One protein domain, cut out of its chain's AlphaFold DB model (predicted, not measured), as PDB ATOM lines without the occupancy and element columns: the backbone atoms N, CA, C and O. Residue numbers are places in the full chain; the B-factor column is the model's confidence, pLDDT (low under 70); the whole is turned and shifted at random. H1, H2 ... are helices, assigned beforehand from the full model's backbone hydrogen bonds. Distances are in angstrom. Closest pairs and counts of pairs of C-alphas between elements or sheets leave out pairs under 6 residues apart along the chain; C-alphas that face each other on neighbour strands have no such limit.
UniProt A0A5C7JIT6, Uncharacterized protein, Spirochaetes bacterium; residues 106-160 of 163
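Overview. This is residues 106 to 160 of the 163 residues of an uncharacterized protein of Spirochaetes bacterium (UniProt A0A5C7JIT6). Two helical hairpins, H1 with H2 and H3 with H4, stand side by side, and a last short helix, H5, packs on H3 on the side away from H1. H1, H3 and H5 make a row along the longest axis, with H3 in the middle, while H2 and H4 pack on one and the same side of that row, H2 on H1 and H4 on H3. The printed part has 55 residues with five named helices, H1 to H5 in order along the chain, and no named strand; the class is all helix. The whole is compact, with a radius of gyration of the C-alphas of 10.1 A, yet elongated, its C-alphas spanning 28 by 17 by 16 A.

Arrangement. H1, residues 107 to 116, and H2, residues 120 to 126, form a helical hairpin over a tight link. They touch, and their closest C-alphas are those of Ala 114 and Lys 120, 5.0 A apart. Their lines stand at a shallow tilt of 12 degrees, and they run opposite ways. H1 also touches H3, residues 130 to 139, with the C-alphas of Ser 107 and Trp 132 closest at 5.9 A. H1 and H3 run the same way at a shallow tilt of 11 degrees. H2 and H3 are near each other, with no pair of C-alphas within 8 A but 5 pairs within 10 A, the closest at 8.2 A. H3 is the hub, touching three other helices. With H4, residues 143 to 149, it forms the second helical hairpin, again over a tight link. H3 and H4 touch, the C-alphas of Ala 137 and Arg 143 being closest at 4.5 A, and they run opposite ways at a shallow tilt of 11 degrees. H3 also touches H5, residues 152 to 158, with the C-alphas of Tyr 134 and Ile 153 closest at 5.5 A. H3 and H5 run the same way at a shallow tilt of 34 degrees, only just short of steep. H4 and H5 touch only at the corner by their link, and only just, with 3 pairs of C-alphas within 8 A; the closest are those of Ile 147 and Glu 154, 5.9 A apart. H1 is apart from H4 and H5, and H2 is apart from H4 and H5. The helix packing is mostly aligned, with touching helices at shallow tilts. In H1, H3 and H4 every O i to N i+4 pair is within hydrogen-bond range. In H5 2 of 3 such pairs are, and in H2 1 of 3, beside 2 of 4 O i to N i+3 pairs.

Along the chain. H1 begins at C-alpha 107, at (-26.590, 19.629, -10.238), and measures 14.1 A from first to last C-alpha. H2 measures 9.9 A from Lys 120 to Arg 126. H3 begins at C-alpha 130, at (-17.975, 23.145, -10.425), and is also 14.1 A long, ending at Asn 139. H4 measures 9.9 A from Arg 143 to Arg 149. H5 measures 10.6 A from Val 152 and ends at C-alpha 158, at (-5.312, 17.114, -14.782).

Size, cuts and confidence. The two C-alphas farthest apart are those of Asn 119 and Gln 159, at 28.8 A. The first and last printed C-alphas, those of Glu 106 and Glu 160, are 23.7 A apart. The printed part runs from 106 to 160 without a cut. The links H1 to H2, H2 to H3, H3 to H4 and H4 to H5 are tight, and no link is long. The mean pLDDT of the printed part is 96.6, and no printed residue of this predicted model is under 70.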
ATOM      1  N   GLU A 106     -31.244  20.376  -9.067       96.81
ATOM      2  CA  GLU A 106     -29.914  20.377  -8.446       96.81
ATOM      3  C   GLU A 106     -28.879  19.628  -9.297       96.81
ATOM      4  O   GLU A 106     -29.154  18.532  -9.802       96.81
ATOM      5  N   SER A 107     -27.659  20.173  -9.389       98.06
ATOM      6  CA  SER A 107     -26.590  19.629 -10.238       98.06
ATOM      7  C   SER A 107     -26.266  18.167  -9.921       98.06
ATOM      8  O   SER A 107     -26.062  17.370 -10.837       98.06
ATOM      9  N   LYS A 108     -26.285  17.794  -8.632       97.50
ATOM     10  CA  LYS A 108     -26.096  16.411  -8.169       97.50
ATOM     11  C   LYS A 108     -27.060  15.446  -8.839       97.50
ATOM     12  O   LYS A 108     -26.646  14.450  -9.430       97.50
ATOM     13  N   TYR A 109     -28.351  15.741  -8.750       97.88
ATOM     14  CA  TYR A 109     -29.388  14.870  -9.290       97.88
ATOM     15  C   TYR A 109     -29.446  14.934 -10.811       97.88
ATOM     16  O   TYR A 109     -29.698  13.909 -11.436       97.88
ATOM     17  N   ALA A 110     -29.129  16.082 -11.415       98.44
ATOM     18  CA  ALA A 110     -28.985  16.193 -12.862       98.44
ATOM     19  C   ALA A 110     -27.852  15.305 -13.395       98.44
ATOM     20  O   ALA A 110     -28.040  14.593 -14.381       98.44
ATOM     21  N   TYR A 111     -26.699  15.289 -12.721       98.44
ATOM     22  CA  TYR A 111     -25.596  14.391 -13.052       98.44
ATOM     23  C   TYR A 111     -25.987  12.916 -12.881       98.44
ATOM     24  O   TYR A 111     -25.799  12.134 -13.813       98.44
ATOM     25  N   CYS A 112     -26.551  12.531 -11.729       97.94
ATOM     26  CA  CYS A 112     -26.973  11.146 -11.488       97.94
ATOM     27  C   CYS A 112     -28.004  10.693 -12.529       97.94
ATOM     28  O   CYS A 112     -27.861   9.628 -13.120       97.94
ATOM     29  N   TRP A 113     -28.988  11.537 -12.843       98.50
ATOM     30  CA  TRP A 113     -29.964  11.248 -13.889       98.50
ATOM     31  C   TRP A 113     -29.314  11.076 -15.259       98.50
ATOM     32  O   TRP A 113     -29.574  10.093 -15.944       98.50
ATOM     33  N   ALA A 114     -28.425  11.989 -15.653       98.31
ATOM     34  CA  ALA A 114     -27.712  11.913 -16.926       98.31
ATOM     35  C   ALA A 114     -26.846  10.660 -17.078       98.31
ATOM     36  O   ALA A 114     -26.669  10.152 -18.191       98.31
ATOM     37  N   LYS A 115     -26.289  10.190 -15.962       97.81
ATOM     38  CA  LYS A 115     -25.441   9.009 -15.892       97.81
ATOM     39  C   LYS A 115     -26.254   7.716 -15.945       97.81
ATOM     40  O   LYS A 115     -25.917   6.843 -16.742       97.81
ATOM     41  N   ASP A 116     -27.284   7.604 -15.110       97.25
ATOM     42  CA  ASP A 116     -27.974   6.337 -14.855       97.25
ATOM     43  C   ASP A 116     -29.259   6.177 -15.692       97.25
ATOM     44  O   ASP A 116     -29.635   5.051 -16.006       97.25
ATOM     45  N   ILE A 117     -29.901   7.277 -16.111       97.56
ATOM     46  CA  ILE A 117     -31.139   7.281 -16.919       97.56
ATOM     47  C   ILE A 117     -30.894   7.804 -18.341       97.56
ATOM     48  O   ILE A 117     -31.232   7.138 -19.318       97.56
ATOM     49  N   GLY A 118     -30.311   9.001 -18.481       96.38
ATOM     50  CA  GLY A 118     -30.094   9.672 -19.765       96.38
ATOM     51  C   GLY A 118     -30.552  11.135 -19.786       96.38
ATOM     52  O   GLY A 118     -30.356  11.871 -18.829       96.38
ATOM     53  N   ASN A 119     -31.112  11.596 -20.908       97.25
ATOM     54  CA  ASN A 119     -31.506  13.004 -21.110       97.25
ATOM     55  C   ASN A 119     -30.339  14.001 -20.921       97.25
ATOM     56  O   ASN A 119     -30.479  15.066 -20.313       97.25
ATOM     57  N   LYS A 120     -29.149  13.636 -21.413       97.56
ATOM     58  CA  LYS A 120     -27.914  14.423 -21.242       97.56
ATOM     59  C   LYS A 120     -28.039  15.838 -21.812       97.56
ATOM     60  O   LYS A 120     -27.480  16.766 -21.245       97.56
ATOM     61  N   ASP A 121     -28.779  15.985 -22.902       96.06
ATOM     62  CA  ASP A 121     -29.061  17.233 -23.608       96.06
ATOM     63  C   ASP A 121     -29.814  18.263 -22.758       96.06
ATOM     64  O   ASP A 121     -29.533  19.449 -22.881       96.06
ATOM     65  N   ILE A 122     -30.701  17.828 -21.859       96.44
ATOM     66  CA  ILE A 122     -31.405  18.729 -20.929       96.44
ATOM     67  C   ILE A 122     -30.728  18.794 -19.556       96.44
ATOM     68  O   ILE A 122     -30.752  19.826 -18.891       96.44
ATOM     69  N   MET A 123     -30.121  17.693 -19.103       98.31
ATOM     70  CA  MET A 123     -29.493  17.630 -17.782       98.31
ATOM     71  C   MET A 123     -28.206  18.448 -17.723       98.31
ATOM     72  O   MET A 123     -27.885  18.992 -16.669       98.31
ATOM     73  N   ILE A 124     -27.509  18.604 -18.853       98.25
ATOM     74  CA  ILE A 124     -26.294  19.417 -18.930       98.25
ATOM     75  C   ILE A 124     -26.549  20.866 -18.501       98.25
ATOM     76  O   ILE A 124     -25.694  21.475 -17.866       98.25
ATOM     77  N   ASP A 125     -27.726  21.420 -18.791       97.75
ATOM     78  CA  ASP A 125     -28.075  22.808 -18.467       97.75
ATOM     79  C   ASP A 125     -28.461  23.014 -16.998       97.75
ATOM     80  O   ASP A 125     -28.507  24.145 -16.523       97.75
ATOM     81  N   ARG A 126     -28.665  21.922 -16.252       98.00
ATOM     82  CA  ARG A 126     -28.936  21.933 -14.807       98.00
ATOM     83  C   ARG A 126     -27.667  21.839 -13.959       98.00
ATOM     84  O   ARG A 126     -27.738  21.909 -12.737       98.00
ATOM     85  N   ILE A 127     -26.501  21.682 -14.586       98.38
ATOM     86  CA  ILE A 127     -25.215  21.699 -13.888       98.38
ATOM     87  C   ILE A 127     -24.815  23.149 -13.622       98.38
ATOM     88  O   ILE A 127     -24.460  23.881 -14.548       98.38
ATOM     89  N   THR A 128     -24.884  23.543 -12.349       97.31
ATOM     90  CA  THR A 128     -24.719  24.935 -11.894       97.31
ATOM     91  C   THR A 128     -23.544  25.156 -10.937       97.31
ATOM     92  O   THR A 128     -23.243  26.302 -10.592       97.31
ATOM     93  N   ASP A 129     -22.793  24.109 -10.601       97.25
ATOM     94  CA  ASP A 129     -21.589  24.189  -9.774       97.25
ATOM     95  C   ASP A 129     -20.424  23.377 -10.358       97.25
ATOM     96  O   ASP A 129     -20.588  22.498 -11.209       97.25
ATOM     97  N   SER A 130     -19.217  23.711  -9.903       97.06
ATOM     98  CA  SER A 130     -17.975  23.145 -10.425       97.06
ATOM     99  C   SER A 130     -17.754  21.686 -10.035       97.06
ATOM    100  O   SER A 130     -17.105  20.965 -10.789       97.06
ATOM    101  N   GLU A 131     -18.257  21.251  -8.878       96.94
ATOM    102  CA  GLU A 131     -18.085  19.875  -8.397       96.94
ATOM    103  C   GLU A 131     -18.782  18.905  -9.355       96.94
ATOM    104  O   GLU A 131     -18.157  18.012  -9.934       96.94
ATOM    105  N   TRP A 132     -20.059  19.150  -9.641       97.81
ATOM    106  CA  TRP A 132     -20.815  18.305 -10.559       97.81
ATOM    107  C   TRP A 132     -20.428  18.526 -12.021       97.81
ATOM    108  O   TRP A 132     -20.497  17.580 -12.807       97.81
ATOM    109  N   ALA A 133     -19.925  19.708 -12.393       98.19
ATOM    110  CA  ALA A 133     -19.312  19.915 -13.706       98.19
ATOM    111  C   ALA A 133     -18.049  19.063 -13.906       98.19
ATOM    112  O   ALA A 133     -17.845  18.512 -14.990       98.19
ATOM    113  N   TYR A 134     -17.223  18.905 -12.868       97.56
ATOM    114  CA  TYR A 134     -16.068  18.008 -12.894       97.56
ATOM    115  C   TYR A 134     -16.494  16.552 -13.078       97.56
ATOM    116  O   TYR A 134     -16.011  15.889 -14.000       97.56
ATOM    117  N   TYR A 135     -17.438  16.069 -12.264       97.62
ATOM    118  CA  TYR A 135     -17.946  14.703 -12.396       97.62
ATOM    119  C   TYR A 135     -18.606  14.459 -13.759       97.62
ATOM    120  O   TYR A 135     -18.382  13.409 -14.366       97.62
ATOM    121  N   TRP A 136     -19.342  15.438 -14.293       98.38
ATOM    122  CA  TRP A 136     -19.902  15.378 -15.642       98.38
ATOM    123  C   TRP A 136     -18.808  15.251 -16.705       98.38
ATOM    124  O   TRP A 136     -18.838  14.320 -17.514       98.38
ATOM    125  N   ALA A 137     -17.811  16.140 -16.684       97.62
ATOM    126  CA  ALA A 137     -16.694  16.126 -17.627       97.62
ATOM    127  C   ALA A 137     -15.917  14.803 -17.596       97.62
ATOM    128  O   ALA A 137     -15.507  14.302 -18.643       97.62
ATOM    129  N   LYS A 138     -15.729  14.245 -16.395       96.31
ATOM    130  CA  LYS A 138     -14.975  13.014 -16.154       96.31
ATOM    131  C   LYS A 138     -15.730  11.760 -16.592       96.31
ATOM    132  O   LYS A 138     -15.139  10.895 -17.228       96.31
ATOM    133  N   ASN A 139     -17.016  11.656 -16.250       96.69
ATOM    134  CA  ASN A 139     -17.762  10.396 -16.345       96.69
ATOM    135  C   ASN A 139     -18.797  10.365 -17.480       96.69
ATOM    136  O   ASN A 139     -19.202   9.282 -17.898       96.69
ATOM    137  N   ILE A 140     -19.245  11.524 -17.972       97.19
ATOM    138  CA  ILE A 140     -20.279  11.628 -19.014       97.19
ATOM    139  C   ILE A 140     -19.693  12.168 -20.323       97.19
ATOM    140  O   ILE A 140     -19.964  11.601 -21.383       97.19
ATOM    141  N   GLY A 141     -18.912  13.251 -20.265       95.56
ATOM    142  CA  GLY A 141     -18.313  13.910 -21.430       95.56
ATOM    143  C   GLY A 141     -18.523  15.425 -21.430       95.56
ATOM    144  O   GLY A 141     -18.588  16.048 -20.380       95.56
ATOM    145  N   ASN A 142     -18.606  16.048 -22.611       97.31
ATOM    146  CA  ASN A 142     -18.763  17.509 -22.760       97.31
ATOM    147  C   ASN A 142     -17.678  18.329 -22.036       97.31
ATOM    148  O   ASN A 142     -17.951  19.417 -21.528       97.31
ATOM    149  N   ARG A 143     -16.444  17.809 -22.005       96.44
ATOM    150  CA  ARG A 143     -15.325  18.407 -21.268       96.44
ATOM    151  C   ARG A 143     -15.108  19.876 -21.623       96.44
ATOM    152  O   ARG A 143     -15.018  20.690 -20.715       96.44
ATOM    153  N   ASP A 144     -15.104  20.219 -22.908       97.69
ATOM    154  CA  ASP A 144     -14.885  21.602 -23.350       97.69
ATOM    155  C   ASP A 144     -15.986  22.545 -22.844       97.69
ATOM    156  O   ASP A 144     -15.696  23.650 -22.397       97.69
ATOM    157  N   ILE A 145     -17.246  22.090 -22.835       97.62
ATOM    158  CA  ILE A 145     -18.387  22.866 -22.321       97.62
ATOM    159  C   ILE A 145     -18.264  23.047 -20.806       97.62
ATOM    160  O   ILE A 145     -18.433  24.154 -20.301       97.62
ATOM    161  N   MET A 146     -17.951  21.972 -20.078       98.00
ATOM    162  CA  MET A 146     -17.815  22.019 -18.622       98.00
ATOM    163  C   MET A 146     -16.633  22.888 -18.190       98.00
ATOM    164  O   MET A 146     -16.784  23.686 -17.271       98.00
ATOM    165  N   ILE A 147     -15.492  22.809 -18.885       97.75
ATOM    166  CA  ILE A 147     -14.332  23.682 -18.647       97.75
ATOM    167  C   ILE A 147     -14.668  25.132 -18.998       97.75
ATOM    168  O   ILE A 147     -14.318  26.031 -18.240       97.75
ATOM    169  N   ALA A 148     -15.375  25.384 -20.101       98.06
ATOM    170  CA  ALA A 148     -15.780  26.740 -20.459       98.06
ATOM    171  C   ALA A 148     -16.703  27.371 -19.400       98.06
ATOM    172  O   ALA A 148     -16.561  28.556 -19.101       98.06
ATOM    173  N   ARG A 149     -17.620  26.589 -18.811       97.44
ATOM    174  CA  ARG A 149     -18.495  27.043 -17.713       97.44
ATOM    175  C   ARG A 149     -17.740  27.177 -16.386       97.44
ATOM    176  O   ARG A 149     -17.951  28.146 -15.662       97.44
ATOM    177  N   TYR A 150     -16.839  26.241 -16.090       97.69
ATOM    178  CA  TYR A 150     -16.094  26.158 -14.832       97.69
ATOM    179  C   TYR A 150     -14.601  25.903 -15.084       97.69
ATOM    180  O   TYR A 150     -14.130  24.782 -14.891       97.69
ATOM    181  N   PRO A 151     -13.801  26.927 -15.437       97.31
ATOM    182  CA  PRO A 151     -12.393  26.734 -15.806       97.31
ATOM    183  C   PRO A 151     -11.535  26.060 -14.727       97.31
ATOM    184  O   PRO A 151     -10.548  25.395 -15.033       97.31
ATOM    185  N   VAL A 152     -11.929  26.183 -13.452       95.69
ATOM    186  CA  VAL A 152     -11.256  25.531 -12.317       95.69
ATOM    187  C   VAL A 152     -11.150  24.010 -12.486       95.69
ATOM    188  O   VAL A 152     -10.138  23.426 -12.095       95.69
ATOM    189  N   ILE A 153     -12.132  23.377 -13.140       96.38
ATOM    190  CA  ILE A 153     -12.162  21.920 -13.280       96.38
ATOM    191  C   ILE A 153     -11.088  21.405 -14.242       96.38
ATOM    192  O   ILE A 153     -10.747  20.230 -14.184       96.38
ATOM    193  N   GLU A 154     -10.526  22.249 -15.119       96.25
ATOM    194  CA  GLU A 154      -9.431  21.838 -16.007       96.25
ATOM    195  C   GLU A 154      -8.235  21.330 -15.192       96.25
ATOM    196  O   GLU A 154      -7.669  20.277 -15.493       96.25
ATOM    197  N   ARG A 155      -7.908  22.042 -14.106       94.31
ATOM    198  CA  ARG A 155      -6.849  21.645 -13.172       94.31
ATOM    199  C   ARG A 155      -7.226  20.385 -12.402       94.31
ATOM    200  O   ARG A 155      -6.385  19.506 -12.249       94.31
ATOM    201  N   TRP A 156      -8.481  20.276 -11.965       95.06
ATOM    202  CA  TRP A 156      -8.981  19.097 -11.251       95.06
ATOM    203  C   TRP A 156      -8.906  17.834 -12.109       95.06
ATOM    204  O   TRP A 156      -8.466  16.790 -11.634       95.06
ATOM    205  N   LEU A 157      -9.249  17.935 -13.396       93.25
ATOM    206  CA  LEU A 157      -9.132  16.840 -14.361       93.25
ATOM    207  C   LEU A 157      -7.674  16.441 -14.614       93.25
ATOM    208  O   LEU A 157      -7.401  15.265 -14.824       93.25
ATOM    209  N   ALA A 158      -6.738  17.395 -14.596       91.19
ATOM    210  CA  ALA A 158      -5.312  17.114 -14.782       91.19
ATOM    211  C   ALA A 158      -4.656  16.437 -13.565       91.19
ATOM    212  O   ALA A 158      -3.651  15.750 -13.720       91.19
ATOM    213  N   GLN A 159      -5.205  16.649 -12.367       87.75
ATOM    214  CA  GLN A 159      -4.666  16.144 -11.098       87.75
ATOM    215  C   GLN A 159      -5.460  14.958 -10.535       87.75
ATOM    216  O   GLN A 159      -5.190  14.544  -9.414       87.75
ATOM    217  N   GLU A 160      -6.437  14.444 -11.289       77.25
ATOM    218  CA  GLU A 160      -7.413  13.452 -10.824       77.25
ATOM    219  C   GLU A 160      -7.992  13.801  -9.450       77.25
ATOM    220  O   GLU A 160      -7.949  12.984  -8.542       77.25
TER     221      GLU A 160